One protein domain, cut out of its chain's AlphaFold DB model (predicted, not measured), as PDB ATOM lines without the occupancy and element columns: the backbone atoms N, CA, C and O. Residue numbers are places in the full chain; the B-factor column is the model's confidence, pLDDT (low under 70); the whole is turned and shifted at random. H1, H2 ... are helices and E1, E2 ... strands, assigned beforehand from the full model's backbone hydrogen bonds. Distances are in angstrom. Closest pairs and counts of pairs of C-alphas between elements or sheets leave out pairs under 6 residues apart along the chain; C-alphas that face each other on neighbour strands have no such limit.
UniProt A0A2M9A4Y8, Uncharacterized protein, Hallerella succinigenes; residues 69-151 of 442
ATOM      1  N   ASP A  69      50.780  23.620  12.118       93.56
ATOM      2  CA  ASP A  69      50.492  23.864  13.530       93.56
ATOM      3  C   ASP A  69      49.025  24.249  13.770       93.56
ATOM      4  O   ASP A  69      48.447  23.793  14.751       93.56
ATOM      5  N   ASN A  70      48.390  25.010  12.869       92.81
ATOM      6  CA  ASN A  70      46.995  25.426  13.041       92.81
ATOM      7  C   ASN A  70      46.037  24.236  12.902       92.81
ATOM      8  O   ASN A  70      45.110  24.084  13.696       92.81
ATOM      9  N   GLN A  71      46.267  23.378  11.906       93.88
ATOM     10  CA  GLN A  71      45.500  22.148  11.695       93.88
ATOM     11  C   GLN A  71      45.650  21.202  12.893       93.88
ATOM     12  O   GLN A  71      44.659  20.693  13.418       93.88
ATOM     13  N   ALA A  72      46.885  20.997  13.360       94.38
ATOM     14  CA  ALA A  72      47.162  20.143  14.506       94.38
ATOM     15  C   ALA A  72      46.540  20.689  15.801       94.38
ATOM     16  O   ALA A  72      45.965  19.918  16.572       94.38
ATOM     17  N   ASP A  73      46.607  22.003  16.030       94.06
ATOM     18  CA  ASP A  73      46.062  22.636  17.232       94.06
ATOM     19  C   ASP A  73      44.530  22.492  17.302       94.06
ATOM     20  O   ASP A  73      44.009  22.122  18.356       94.06
ATOM     21  N   ILE A  74      43.813  22.639  16.177       92.75
ATOM     22  CA  ILE A  74      42.361  22.384  16.109       92.75
ATOM     23  C   ILE A  74      42.022  20.941  16.499       92.75
ATOM     24  O   ILE A  74      41.073  20.709  17.255       92.75
ATOM     25  N   ILE A  75      42.792  19.961  16.016       92.62
ATOM     26  CA  ILE A  75      42.572  18.557  16.378       92.62
ATOM     27  C   ILE A  75      42.797  18.370  17.883       92.62
ATOM     28  O   ILE A  75      41.943  17.815  18.576       92.62
ATOM     29  N   ILE A  76      43.910  18.887  18.413       94.19
ATOM     30  CA  ILE A  76      44.306  18.763  19.826       94.19
ATOM     31  C   ILE A  76      43.272  19.365  20.783       94.19
ATOM     32  O   ILE A  76      43.068  18.826  21.881       94.19
ATOM     33  N   GLU A  77      42.613  20.457  20.392       93.31
ATOM     34  CA  GLU A  77      41.523  21.074  21.157       93.31
ATOM     35  C   GLU A  77      40.322  20.138  21.337       93.31
ATOM     36  O   GLU A  77      39.620  20.223  22.348       93.31
ATOM     37  N   LYS A  78      40.094  19.222  20.390       91.50
ATOM     38  CA  LYS A  78      38.967  18.278  20.400       91.50
ATOM     39  C   LYS A  78      39.303  16.921  21.010       91.50
ATOM     40  O   LYS A  78      38.385  16.167  21.342       91.50
ATOM     41  N   LEU A  79      40.586  16.615  21.207       93.06
ATOM     42  CA  LEU A  79      41.006  15.394  21.892       93.06
ATOM     43  C   LEU A  79      40.700  15.461  23.393       93.06
ATOM     44  O   LEU A  79      40.859  16.498  24.047       93.06
ATOM     45  N   LYS A  80      40.309  14.320  23.959       93.75
ATOM     46  CA  LYS A  80      39.923  14.175  25.367       93.75
ATOM     47  C   LYS A  80      40.973  13.374  26.128       93.75
ATOM     48  O   LYS A  80      41.835  12.740  25.528       93.75
ATOM     49  N   THR A  81      40.913  13.403  27.457       94.75
ATOM     50  CA  THR A  81      41.696  12.476  28.288       94.75
ATOM     51  C   THR A  81      41.417  11.042  27.826       94.75
ATOM     52  O   THR A  81      40.241  10.699  27.687       94.75
ATOM     53  N   PRO A  82      42.448  10.221  27.571       91.38
ATOM     54  CA  PRO A  82      42.252   8.922  26.959       91.38
ATOM     55  C   PRO A  82      41.625   7.967  27.976       91.38
ATOM     56  O   PRO A  82      42.095   7.849  29.111       91.38
ATOM     57  N   SER A  83      40.550   7.301  27.569       88.75
ATOM     58  CA  SER A  83      40.077   6.068  28.197       88.75
ATOM     59  C   SER A  83      40.818   4.874  27.604       88.75
ATOM     60  O   SER A  83      41.509   5.015  26.595       88.75
ATOM     61  N   GLU A  84      40.666   3.696  28.212       89.69
ATOM     62  CA  GLU A  84      41.104   2.458  27.565       89.69
ATOM     63  C   GLU A  84      40.446   2.327  26.185       89.69
ATOM     64  O   GLU A  84      39.261   2.633  26.030       89.69
ATOM     65  N   PHE A  85      41.237   1.912  25.197       90.12
ATOM     66  CA  PHE A  85      40.764   1.650  23.844       90.12
ATOM     67  C   PHE A  85      39.860   0.418  23.830       90.12
ATOM     68  O   PHE A  85      40.144  -0.579  24.508       90.12
ATOM     69  N   ASP A  86      38.777   0.501  23.062       80.75
ATOM     70  CA  ASP A  86      37.826  -0.586  22.870       80.75
ATOM     71  C   ASP A  86      38.211  -1.500  21.691       80.75
ATOM     72  O   ASP A  86      39.308  -1.428  21.139       80.75
ATOM     73  N   GLU A  87      37.326  -2.448  21.382       68.31
ATOM     74  CA  GLU A  87      37.542  -3.470  20.355       68.31
ATOM     75  C   GLU A  87      37.214  -2.995  18.934       68.31
ATOM     76  O   GLU A  87      37.428  -3.753  18.000       68.31
ATOM     77  N   TYR A  88      36.700  -1.780  18.734       69.06
ATOM     78  CA  TYR A  88      36.246  -1.347  17.413       69.06
ATOM     79  C   TYR A  88      36.465   0.156  17.255       69.06
ATOM     80  O   TYR A  88      35.601   0.955  17.611       69.06
ATOM     81  N   GLY A  89      37.616   0.550  16.710       78.94
ATOM     82  CA  GLY A  89      37.818   1.942  16.333       78.94
ATOM     83  C   GLY A  89      39.247   2.305  15.967       78.94
ATOM     84  O   GLY A  89      40.215   1.829  16.564       78.94
ATOM     85  N   GLU A  90      39.350   3.235  15.027       88.38
ATOM     86  CA  GLU A  90      40.543   4.040  14.843       88.38
ATOM     87  C   GLU A  90      40.544   5.195  15.848       88.38
ATOM     88  O   GLU A  90      39.502   5.715  16.253       88.38
ATOM     89  N   TYR A  91      41.726   5.619  16.272       91.81
ATOM     90  CA  TYR A  91      41.882   6.669  17.265       91.81
ATOM     91  C   TYR A  91      42.924   7.677  16.823       91.81
ATOM     92  O   TYR A  91      44.077   7.337  16.555       91.81
ATOM     93  N   ILE A  92      42.547   8.953  16.870       93.38
ATOM     94  CA  ILE A  92      43.529  10.030  16.854       93.38
ATOM     95  C   ILE A  92      44.080  10.160  18.267       93.38
ATOM     96  O   ILE A  92      43.322  10.360  19.220       93.38
ATOM     97  N   VAL A  93      45.399  10.079  18.402       96.31
ATOM     98  CA  VAL A  93      46.108  10.183  19.677       96.31
ATOM     99  C   VAL A  93      47.107  11.330  19.672       96.31
ATOM    100  O   VAL A  93      47.817  11.566  18.695       96.31
ATOM    101  N   LEU A  94      47.179  12.018  20.808       98.12
ATOM    102  CA  LEU A  94      48.248  12.949  21.141       98.12
ATOM    103  C   LEU A  94      49.216  12.256  22.088       98.12
ATOM    104  O   LEU A  94      48.799  11.799  23.157       98.12
ATOM    105  N   ILE A  95      50.495  12.231  21.734       98.38
ATOM    106  CA  ILE A  95      51.549  11.653  22.565       98.38
ATOM    107  C   ILE A  95      52.429  12.717  23.221       98.38
ATOM    108  O   ILE A  95      52.507  13.859  22.767       98.38
ATOM    109  N   ASP A  96      53.150  12.318  24.265       97.81
ATOM    110  CA  ASP A  96      54.306  13.070  24.742       97.81
ATOM    111  C   ASP A  96      55.423  13.003  23.687       97.81
ATOM    112  O   ASP A  96      55.986  11.940  23.414       97.81
ATOM    113  N   VAL A  97      55.753  14.150  23.090       97.25
ATOM    114  CA  VAL A  97      56.797  14.273  22.060       97.25
ATOM    115  C   VAL A  97      58.170  13.843  22.593       97.25
ATOM    116  O   VAL A  97      58.988  13.316  21.841       97.25
ATOM    117  N   ALA A  98      58.430  13.976  23.900       97.44
ATOM    118  CA  ALA A  98      59.667  13.472  24.496       97.44
ATOM    119  C   ALA A  98      59.760  11.934  24.462       97.44
ATOM    120  O   ALA A  98      60.855  11.383  24.543       97.44
ATOM    121  N   GLN A  99      58.624  11.248  24.299       97.69
ATOM    122  CA  GLN A  99      58.492   9.790  24.280       97.69
ATOM    123  C   GLN A  99      58.182   9.240  22.877       97.69
ATOM    124  O   GLN A  99      57.793   8.078  22.737       97.69
ATOM    125  N   THR A 100      58.361  10.038  21.815       96.50
ATOM    126  CA  THR A 100      58.058   9.616  20.435       96.50
ATOM    127  C   THR A 100      58.792   8.344  20.024       96.50
ATOM    128  O   THR A 100      58.190   7.474  19.400       96.50
ATOM    129  N   GLU A 101      60.072   8.196  20.374       96.12
ATOM    130  CA  GLU A 101      60.835   6.991  20.023       96.12
ATOM    131  C   GLU A 101      60.216   5.735  20.646       96.12
ATOM    132  O   GLU A 101      60.081   4.703  19.984       96.12
ATOM    133  N   GLU A 102      59.784   5.834  21.902       97.00
ATOM    134  CA  GLU A 102      59.160   4.720  22.597       97.00
ATOM    135  C   GLU A 102      57.789   4.372  22.010       97.00
ATOM    136  O   GLU A 102      57.512   3.196  21.745       97.00
ATOM    137  N   PHE A 103      56.956   5.386  21.761       97.50
ATOM    138  CA  PHE A 103      55.660   5.214  21.112       97.50
ATOM    139  C   PHE A 103      55.812   4.525  19.752       97.50
ATOM    140  O   PHE A 103      55.220   3.471  19.532       97.50
ATOM    141  N   LEU A 104      56.661   5.060  18.864       95.62
ATOM    142  CA  LEU A 104      56.852   4.517  17.517       95.62
ATOM    143  C   LEU A 104      57.411   3.093  17.548       95.62
ATOM    144  O   LEU A 104      56.980   2.251  16.766       95.62
ATOM    145  N   LYS A 105      58.337   2.792  18.467       95.50
ATOM    146  CA  LYS A 105      58.868   1.434  18.635       95.50
ATOM    147  C   LYS A 105      57.767   0.442  19.008       95.50
ATOM    148  O   LYS A 105      57.755  -0.670  18.482       95.50
ATOM    149  N   SER A 106      56.866   0.825  19.910       96.00
ATOM    150  CA  SER A 106      55.715   0.001  20.285       96.00
ATOM    151  C   SER A 106      54.734  -0.145  19.119       96.00
ATOM    152  O   SER A 106      54.374  -1.265  18.757       96.00
ATOM    153  N   ALA A 107      54.360   0.966  18.489       95.06
ATOM    154  CA  ALA A 107      53.336   1.003  17.454       95.06
ATOM    155  C   ALA A 107      53.734   0.261  16.178       95.06
ATOM    156  O   ALA A 107      52.949  -0.523  15.654       95.06
ATOM    157  N   LEU A 108      54.985   0.407  15.737       93.00
ATOM    158  CA  LEU A 108      55.506  -0.308  14.571       93.00
ATOM    159  C   LEU A 108      55.703  -1.799  14.836       93.00
ATOM    160  O   LEU A 108      55.387  -2.624  13.985       93.00
ATOM    161  N   LYS A 109      56.204  -2.168  16.024       94.25
ATOM    162  CA  LYS A 109      56.400  -3.580  16.385       94.25
ATOM    163  C   LYS A 109      55.076  -4.346  16.392       94.25
ATOM    164  O   LYS A 109      55.051  -5.503  15.984       94.25
ATOM    165  N   ASN A 110      54.016  -3.708  16.879       93.19
ATOM    166  CA  ASN A 110      52.695  -4.316  17.019       93.19
ATOM    167  C   ASN A 110      51.721  -3.904  15.898       93.19
ATOM    168  O   ASN A 110      50.550  -4.238  15.990       93.19
ATOM    169  N   LYS A 111      52.207  -3.203  14.861       91.50
ATOM    170  CA  LYS A 111      51.481  -2.859  13.626       91.50
ATOM    171  C   LYS A 111      50.121  -2.168  13.819       91.50
ATOM    172  O   LYS A 111      49.186  -2.481  13.104       91.50
ATOM    173  N   TYR A 112      50.028  -1.213  14.742       91.75
ATOM    174  CA  TYR A 112      48.792  -0.438  14.960       91.75
ATOM    175  C   TYR A 112      48.905   1.041  14.559       91.75
ATOM    176  O   TYR A 112      48.040   1.841  14.903       91.75
ATOM    177  N   LEU A 113      49.995   1.452  13.902       92.25
ATOM    178  CA  LEU A 113      50.207   2.834  13.458       92.25
ATOM    179  C   LEU A 113      49.802   2.996  11.991       92.25
ATOM    180  O   LEU A 113      50.457   2.415  11.132       92.25
ATOM    181  N   HIS A 114      48.807   3.842  11.716       88.12
ATOM    182  CA  HIS A 114      48.293   4.071  10.358       88.12
ATOM    183  C   HIS A 114      48.877   5.344   9.750       88.12
ATOM    184  O   HIS A 114      49.429   5.337   8.646       88.12
ATOM    185  N   ALA A 115      48.815   6.448  10.500       90.50
ATOM    186  CA  ALA A 115      49.234   7.746   9.992       90.50
ATOM    187  C   ALA A 115      49.926   8.622  11.038       90.50
ATOM    188  O   ALA A 115      49.652   8.572  12.239       90.50
ATOM    189  N   CYS A 116      50.811   9.485  10.549       93.06
ATOM    190  CA  CYS A 116      51.331  10.637  11.262       93.06
ATOM    191  C   CYS A 116      50.678  11.900  10.700       93.06
ATOM    192  O   CYS A 116      50.904  12.276   9.546       93.06
ATOM    193  N   TYR A 117      49.883  12.569  11.534       92.94
ATOM    194  CA  TYR A 117      49.271  13.847  11.184       92.94
ATOM    195  C   TYR A 117      50.239  14.993  11.432       92.94
ATOM    196  O   TYR A 117      50.484  15.786  10.531       92.94
ATOM    197  N   SER A 118      50.865  15.049  12.609       94.56
ATOM    198  CA  SER A 118      51.882  16.061  12.905       94.56
ATOM    199  C   SER A 118      52.959  15.510  13.827       94.56
ATOM    200  O   SER A 118      52.728  15.238  15.006       94.56
ATOM    201  N   LYS A 119      54.178  15.383  13.296       93.50
ATOM    202  CA  LYS A 119      55.331  14.900  14.062       93.50
ATOM    203  C   LYS A 119      55.769  15.891  15.141       93.50
ATOM    204  O   LYS A 119      56.139  15.467  16.229       93.50
ATOM    205  N   SER A 120      55.728  17.195  14.855       94.38
ATOM    206  CA  SER A 120      56.134  18.245  15.804       94.38
ATOM    207  C   SER A 120      55.216  18.309  17.023       94.38
ATOM    208  O   SER A 120      55.677  18.614  18.121       94.38
ATOM    209  N   LYS A 121      53.930  18.004  16.831       96.44
ATOM    210  CA  LYS A 121      52.912  18.031  17.884       96.44
ATOM    211  C   LYS A 121      52.640  16.659  18.505       96.44
ATOM    212  O   LYS A 121      51.930  16.595  19.498       96.44
ATOM    213  N   GLY A 122      53.196  15.578  17.956       96.94
ATOM    214  CA  GLY A 122      52.975  14.219  18.455       96.94
ATOM    215  C   GLY A 122      51.568  13.691  18.165       96.94
ATOM    216  O   GLY A 122      50.968  13.055  19.027       96.94
ATOM    217  N   LEU A 123      51.023  13.982  16.982       96.88
ATOM    218  CA  LEU A 123      49.663  13.622  16.588       96.88
ATOM    219  C   LEU A 123      49.666  12.464  15.580       96.88
ATOM    220  O   LEU A 123      50.258  12.581  14.500       96.88
ATOM    221  N   TYR A 124      48.991  11.369  15.925       95.19
ATOM    222  CA  TYR A 124      48.996  10.117  15.162       95.19
ATOM    223  C   TYR A 124      47.602   9.492  15.074       95.19
ATOM    224  O   TYR A 124      46.786   9.694  15.971       95.19
ATOM    225  N   LEU A 125      47.363   8.709  14.021       92.88
ATOM    226  CA  LEU A 125      46.209   7.819  13.877       92.88
ATOM    227  C   LEU A 125      46.649   6.380  14.164       92.88
ATOM    228  O   LEU A 125      47.642   5.912  13.592       92.88
ATOM    229  N   ILE A 126      45.926   5.696  15.048       93.06
ATOM    230  CA  ILE A 126      46.187   4.306  15.422       93.06
ATOM    231  C   ILE A 126      44.929   3.440  15.342       93.06
ATOM    232  O   ILE A 126      43.844   3.918  15.651       93.06
ATOM    233  N   GLU A 127      45.099   2.153  15.050       91.88
ATOM    234  CA  GLU A 127      44.049   1.128  15.139       91.88
ATOM    235  C   GLU A 127      44.516   0.033  16.116       91.88
ATOM    236  O   GLU A 127      45.167  -0.945  15.742       91.88
ATOM    237  N   PRO A 128      44.294   0.208  17.431       91.62
ATOM    238  CA  PRO A 128      44.920  -0.631  18.443       91.62
ATOM    239  C   PRO A 128      44.241  -1.994  18.620       91.62
ATOM    240  O   PRO A 128      44.619  -2.694  19.552       91.62
ATOM    241  N   TYR A 129      43.271  -2.393  17.789       88.19
ATOM    242  CA  TYR A 129      42.416  -3.569  18.010       88.19
ATOM    243  C   TYR A 129      43.197  -4.837  18.406       88.19
ATOM    244  O   TYR A 129      43.005  -5.381  19.499       88.19
ATOM    245  N   GLU A 130      44.154  -5.259  17.574       87.62
ATOM    246  CA  GLU A 130      44.972  -6.455  17.829       87.62
ATOM    247  C   GLU A 130      46.023  -6.255  18.939       87.62
ATOM    248  O   GLU A 130      46.538  -7.220  19.508       87.62
ATOM    249  N   ALA A 131      46.330  -5.002  19.287       92.06
ATOM    250  CA  ALA A 131      47.391  -4.611  20.215       92.06
ATOM    251  C   ALA A 131      46.875  -3.827  21.437       92.06
ATOM    252  O   ALA A 131      47.645  -3.114  22.093       92.06
ATOM    253  N   LYS A 132      45.584  -3.965  21.774       92.06
ATOM    254  CA  LYS A 132      44.884  -3.074  22.715       92.06
ATOM    255  C   LYS A 132      45.534  -3.021  24.089       92.06
ATOM    256  O   LYS A 132      45.696  -1.948  24.658       92.06
ATOM    257  N   THR A 133      45.985  -4.168  24.600       93.06
ATOM    258  CA  THR A 133      46.674  -4.258  25.894       93.06
ATOM    259  C   THR A 133      47.942  -3.407  25.888       93.06
ATOM    260  O   THR A 133      48.153  -2.601  26.789       93.06
ATOM    261  N   THR A 134      48.750  -3.523  24.834       94.19
ATOM    262  CA  THR A 134      49.989  -2.756  24.684       94.19
ATOM    263  C   THR A 134      49.721  -1.268  24.467       94.19
ATOM    264  O   THR A 134      50.434  -0.435  25.022       94.19
ATOM    265  N   ALA A 135      48.692  -0.905  23.700       94.25
ATOM    266  CA  ALA A 135      48.305   0.492  23.519       94.25
ATOM    267  C   ALA A 135      47.793   1.117  24.836       94.25
ATOM    268  O   ALA A 135      48.183   2.233  25.185       94.25
ATOM    269  N   ASN A 136      47.007   0.377  25.623       95.44
ATOM    270  CA  ASN A 136      46.506   0.815  26.930       95.44
ATOM    271  C   ASN A 136      47.628   0.976  27.974       95.44
ATOM    272  O   ASN A 136      47.580   1.895  28.794       95.44
ATOM    273  N   GLU A 137      48.694   0.171  27.917       96.31
ATOM    274  CA  GLU A 137      49.897   0.390  28.738       96.31
ATOM    275  C   GLU A 137      50.542   1.762  28.466       96.31
ATOM    276  O   GLU A 137      51.016   2.420  29.395       96.31
ATOM    277  N   LEU A 138      50.529   2.244  27.216       97.19
ATOM    278  CA  LEU A 138      51.063   3.570  26.876       97.19
ATOM    279  C   LEU A 138      50.226   4.710  27.474       97.19
ATOM    280  O   LEU A 138      50.789   5.753  27.814       97.19
ATOM    281  N   ILE A 139      48.917   4.512  27.669       96.56
ATOM    282  CA  ILE A 139      48.057   5.451  28.407       96.56
ATOM    283  C   ILE A 139      48.447   5.475  29.889       96.56
ATOM    284  O   ILE A 139      48.699   6.543  30.447       96.56
ATOM    285  N   GLN A 140      48.559   4.306  30.531       95.94
ATOM    286  CA  GLN A 140      48.915   4.202  31.957       95.94
ATOM    287  C   GLN A 140      50.271   4.852  32.259       95.94
ATOM    288  O   GLN A 140      50.468   5.483  33.301       95.94
ATOM    289  N   ARG A 141      51.202   4.734  31.312       96.69
ATOM    290  CA  ARG A 141      52.544   5.315  31.372       96.69
ATOM    291  C   ARG A 141      52.598   6.790  30.971       96.69
ATOM    292  O   ARG A 141      53.679   7.373  31.018       96.69
ATOM    293  N   LYS A 142      51.458   7.395  30.620       96.56
ATOM    294  CA  LYS A 142      51.320   8.793  30.177       96.56
ATOM    295  C   LYS A 142      52.149   9.127  28.935       96.56
ATOM    296  O   LYS A 142      52.593  10.258  28.777       96.56
ATOM    297  N   ILE A 143      52.357   8.143  28.064       98.00
ATOM    298  CA  ILE A 143      52.940   8.354  26.736       98.00
ATOM    299  C   ILE A 143      51.844   8.834  25.786       98.00
ATOM    300  O   ILE A 143      52.064   9.788  25.052       98.00
ATOM    301  N   ILE A 144      50.653   8.228  25.843       98.12
ATOM    302  CA  ILE A 144      49.447   8.756  25.193       98.12
ATOM    303  C   ILE A 144      48.755   9.699  26.181       98.12
ATOM    304  O   ILE A 144      48.363   9.296  27.276       98.12
ATOM    305  N   LEU A 145      48.637  10.968  25.796       97.94
ATOM    306  CA  LEU A 145      48.154  12.065  26.636       97.94
ATOM    307  C   LEU A 145      46.682  12.386  26.400       97.94
ATOM    308  O   LEU A 145      45.990  12.787  27.337       97.94
ATOM    309  N   LYS A 146      46.223  12.257  25.151       97.38
ATOM    310  CA  LYS A 146      44.834  12.473  24.739       97.38
ATOM    311  C   LYS A 146      44.453  11.539  23.598       97.38
ATOM    312  O   LYS A 146      45.317  11.152  22.816       97.38
ATOM    313  N   SER A 147      43.166  11.236  23.476       94.69
ATOM    314  CA  SER A 147      42.620  10.515  22.330       94.69
ATOM    315  C   SER A 147      41.196  10.961  21.982       94.69
ATOM    316  O   SER A 147      40.500  11.593  22.785       94.69
ATOM    317  N   LYS A 148      40.774  10.657  20.756       91.25
ATOM    318  CA  LYS A 148      39.378  10.685  20.305       91.25
ATOM    319  C   LYS A 148      39.204   9.556  19.287       91.25
ATOM    320  O   LYS A 148      40.095   9.359  18.464       91.25
ATOM    321  N   ILE A 149      38.089   8.830  19.367       88.00
ATOM    322  CA  ILE A 149      37.714   7.875  18.321       88.00
ATOM    323  C   ILE A 149      37.536   8.628  16.998       88.00
ATOM    324  O   ILE A 149      36.971   9.727  16.974       88.00
ATOM    325  N   PHE A 150      38.072   8.066  15.931       82.69
ATOM    326  CA  PHE A 150      37.937   8.554  14.574       82.69
ATOM    327  C   PHE A 150      37.040   7.578  13.828       82.69
ATOM    328  O   PHE A 150      37.341   6.395  13.725       82.69
ATOM    329  N   PHE A 151      35.897   8.080  13.383       75.31
ATOM    330  CA  PHE A 151      34.944   7.322  12.597       75.31
ATOM    331  C   PHE A 151      34.343   8.273  11.577       75.31
ATOM    332  O   PHE A 151      33.477   9.075  11.910       75.31
TER     333      PHE A 151
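What this domain is: This is residues 69 to 151 of the 442 residues of an uncharacterized protein of Hallerella succinigenes (UniProt A0A2M9A4Y8). A strongly twisted sheet of four strands is covered on both faces: H1 crosses one face, while H2 and H3 run along the strands over the other. The 83 printed residues include three named helices and four named strands, in the order H1, E1, H2, E2, E3, H3, E4; the sheet, E2 - E3 - E1 - E4, is all antiparallel. The class is mixed, and the whole is compact, with a radius of gyration of the C-alphas of 11.3 A and spans of 32 by 26 by 21 A.

How they stand to each other: H1, residues 69 to 78, runs across the strands, at 69 degrees on the local plane to E1, residues 90 to 95. H2, residues 97 to 109, and H3, residues 129 to 140, are on the opposite face and only just touch, with 3 pairs of C-alphas within 8 A; the closest are Phe 103 and Leu 138, 7.6 A. E2, residues 113 to 118, and E3, residues 123 to 126, form a hairpin, with N 125 and O 115 2.9 A apart. Between the antiparallel neighbours E3 and E1, N 93 and O 124 are within hydrogen-bond range at 2.8 A, and between the antiparallel neighbours E1 and E4, residues 144 to 150, N 94 and O 146 are within hydrogen-bond range at 2.9 A. E1, H2, E2 and E3, H3, E4 are split strand-helix-strand units, strands running the same way with another between them, both crossovers right-handed. O i to N i+4 pairs are within hydrogen-bond range in 5 of 6 for H1, 7 of 9 for H2 and 6 of 8 for H3.

Where its parts are: H1 begins at C-alpha 69 (50.492, 23.864, 13.530). H2 spans 18.7 A, H3 17.2 A, E4 15.7 A and E1 15.5 A. E4 ends at C-alpha 150 (37.937, 8.554, 14.574).

The domain as a whole: The printed part has no cut. H1 to E1 is a long link of 11 residues. Mean pLDDT of the printed part is 92.7; residues 87 to 88 are under 70.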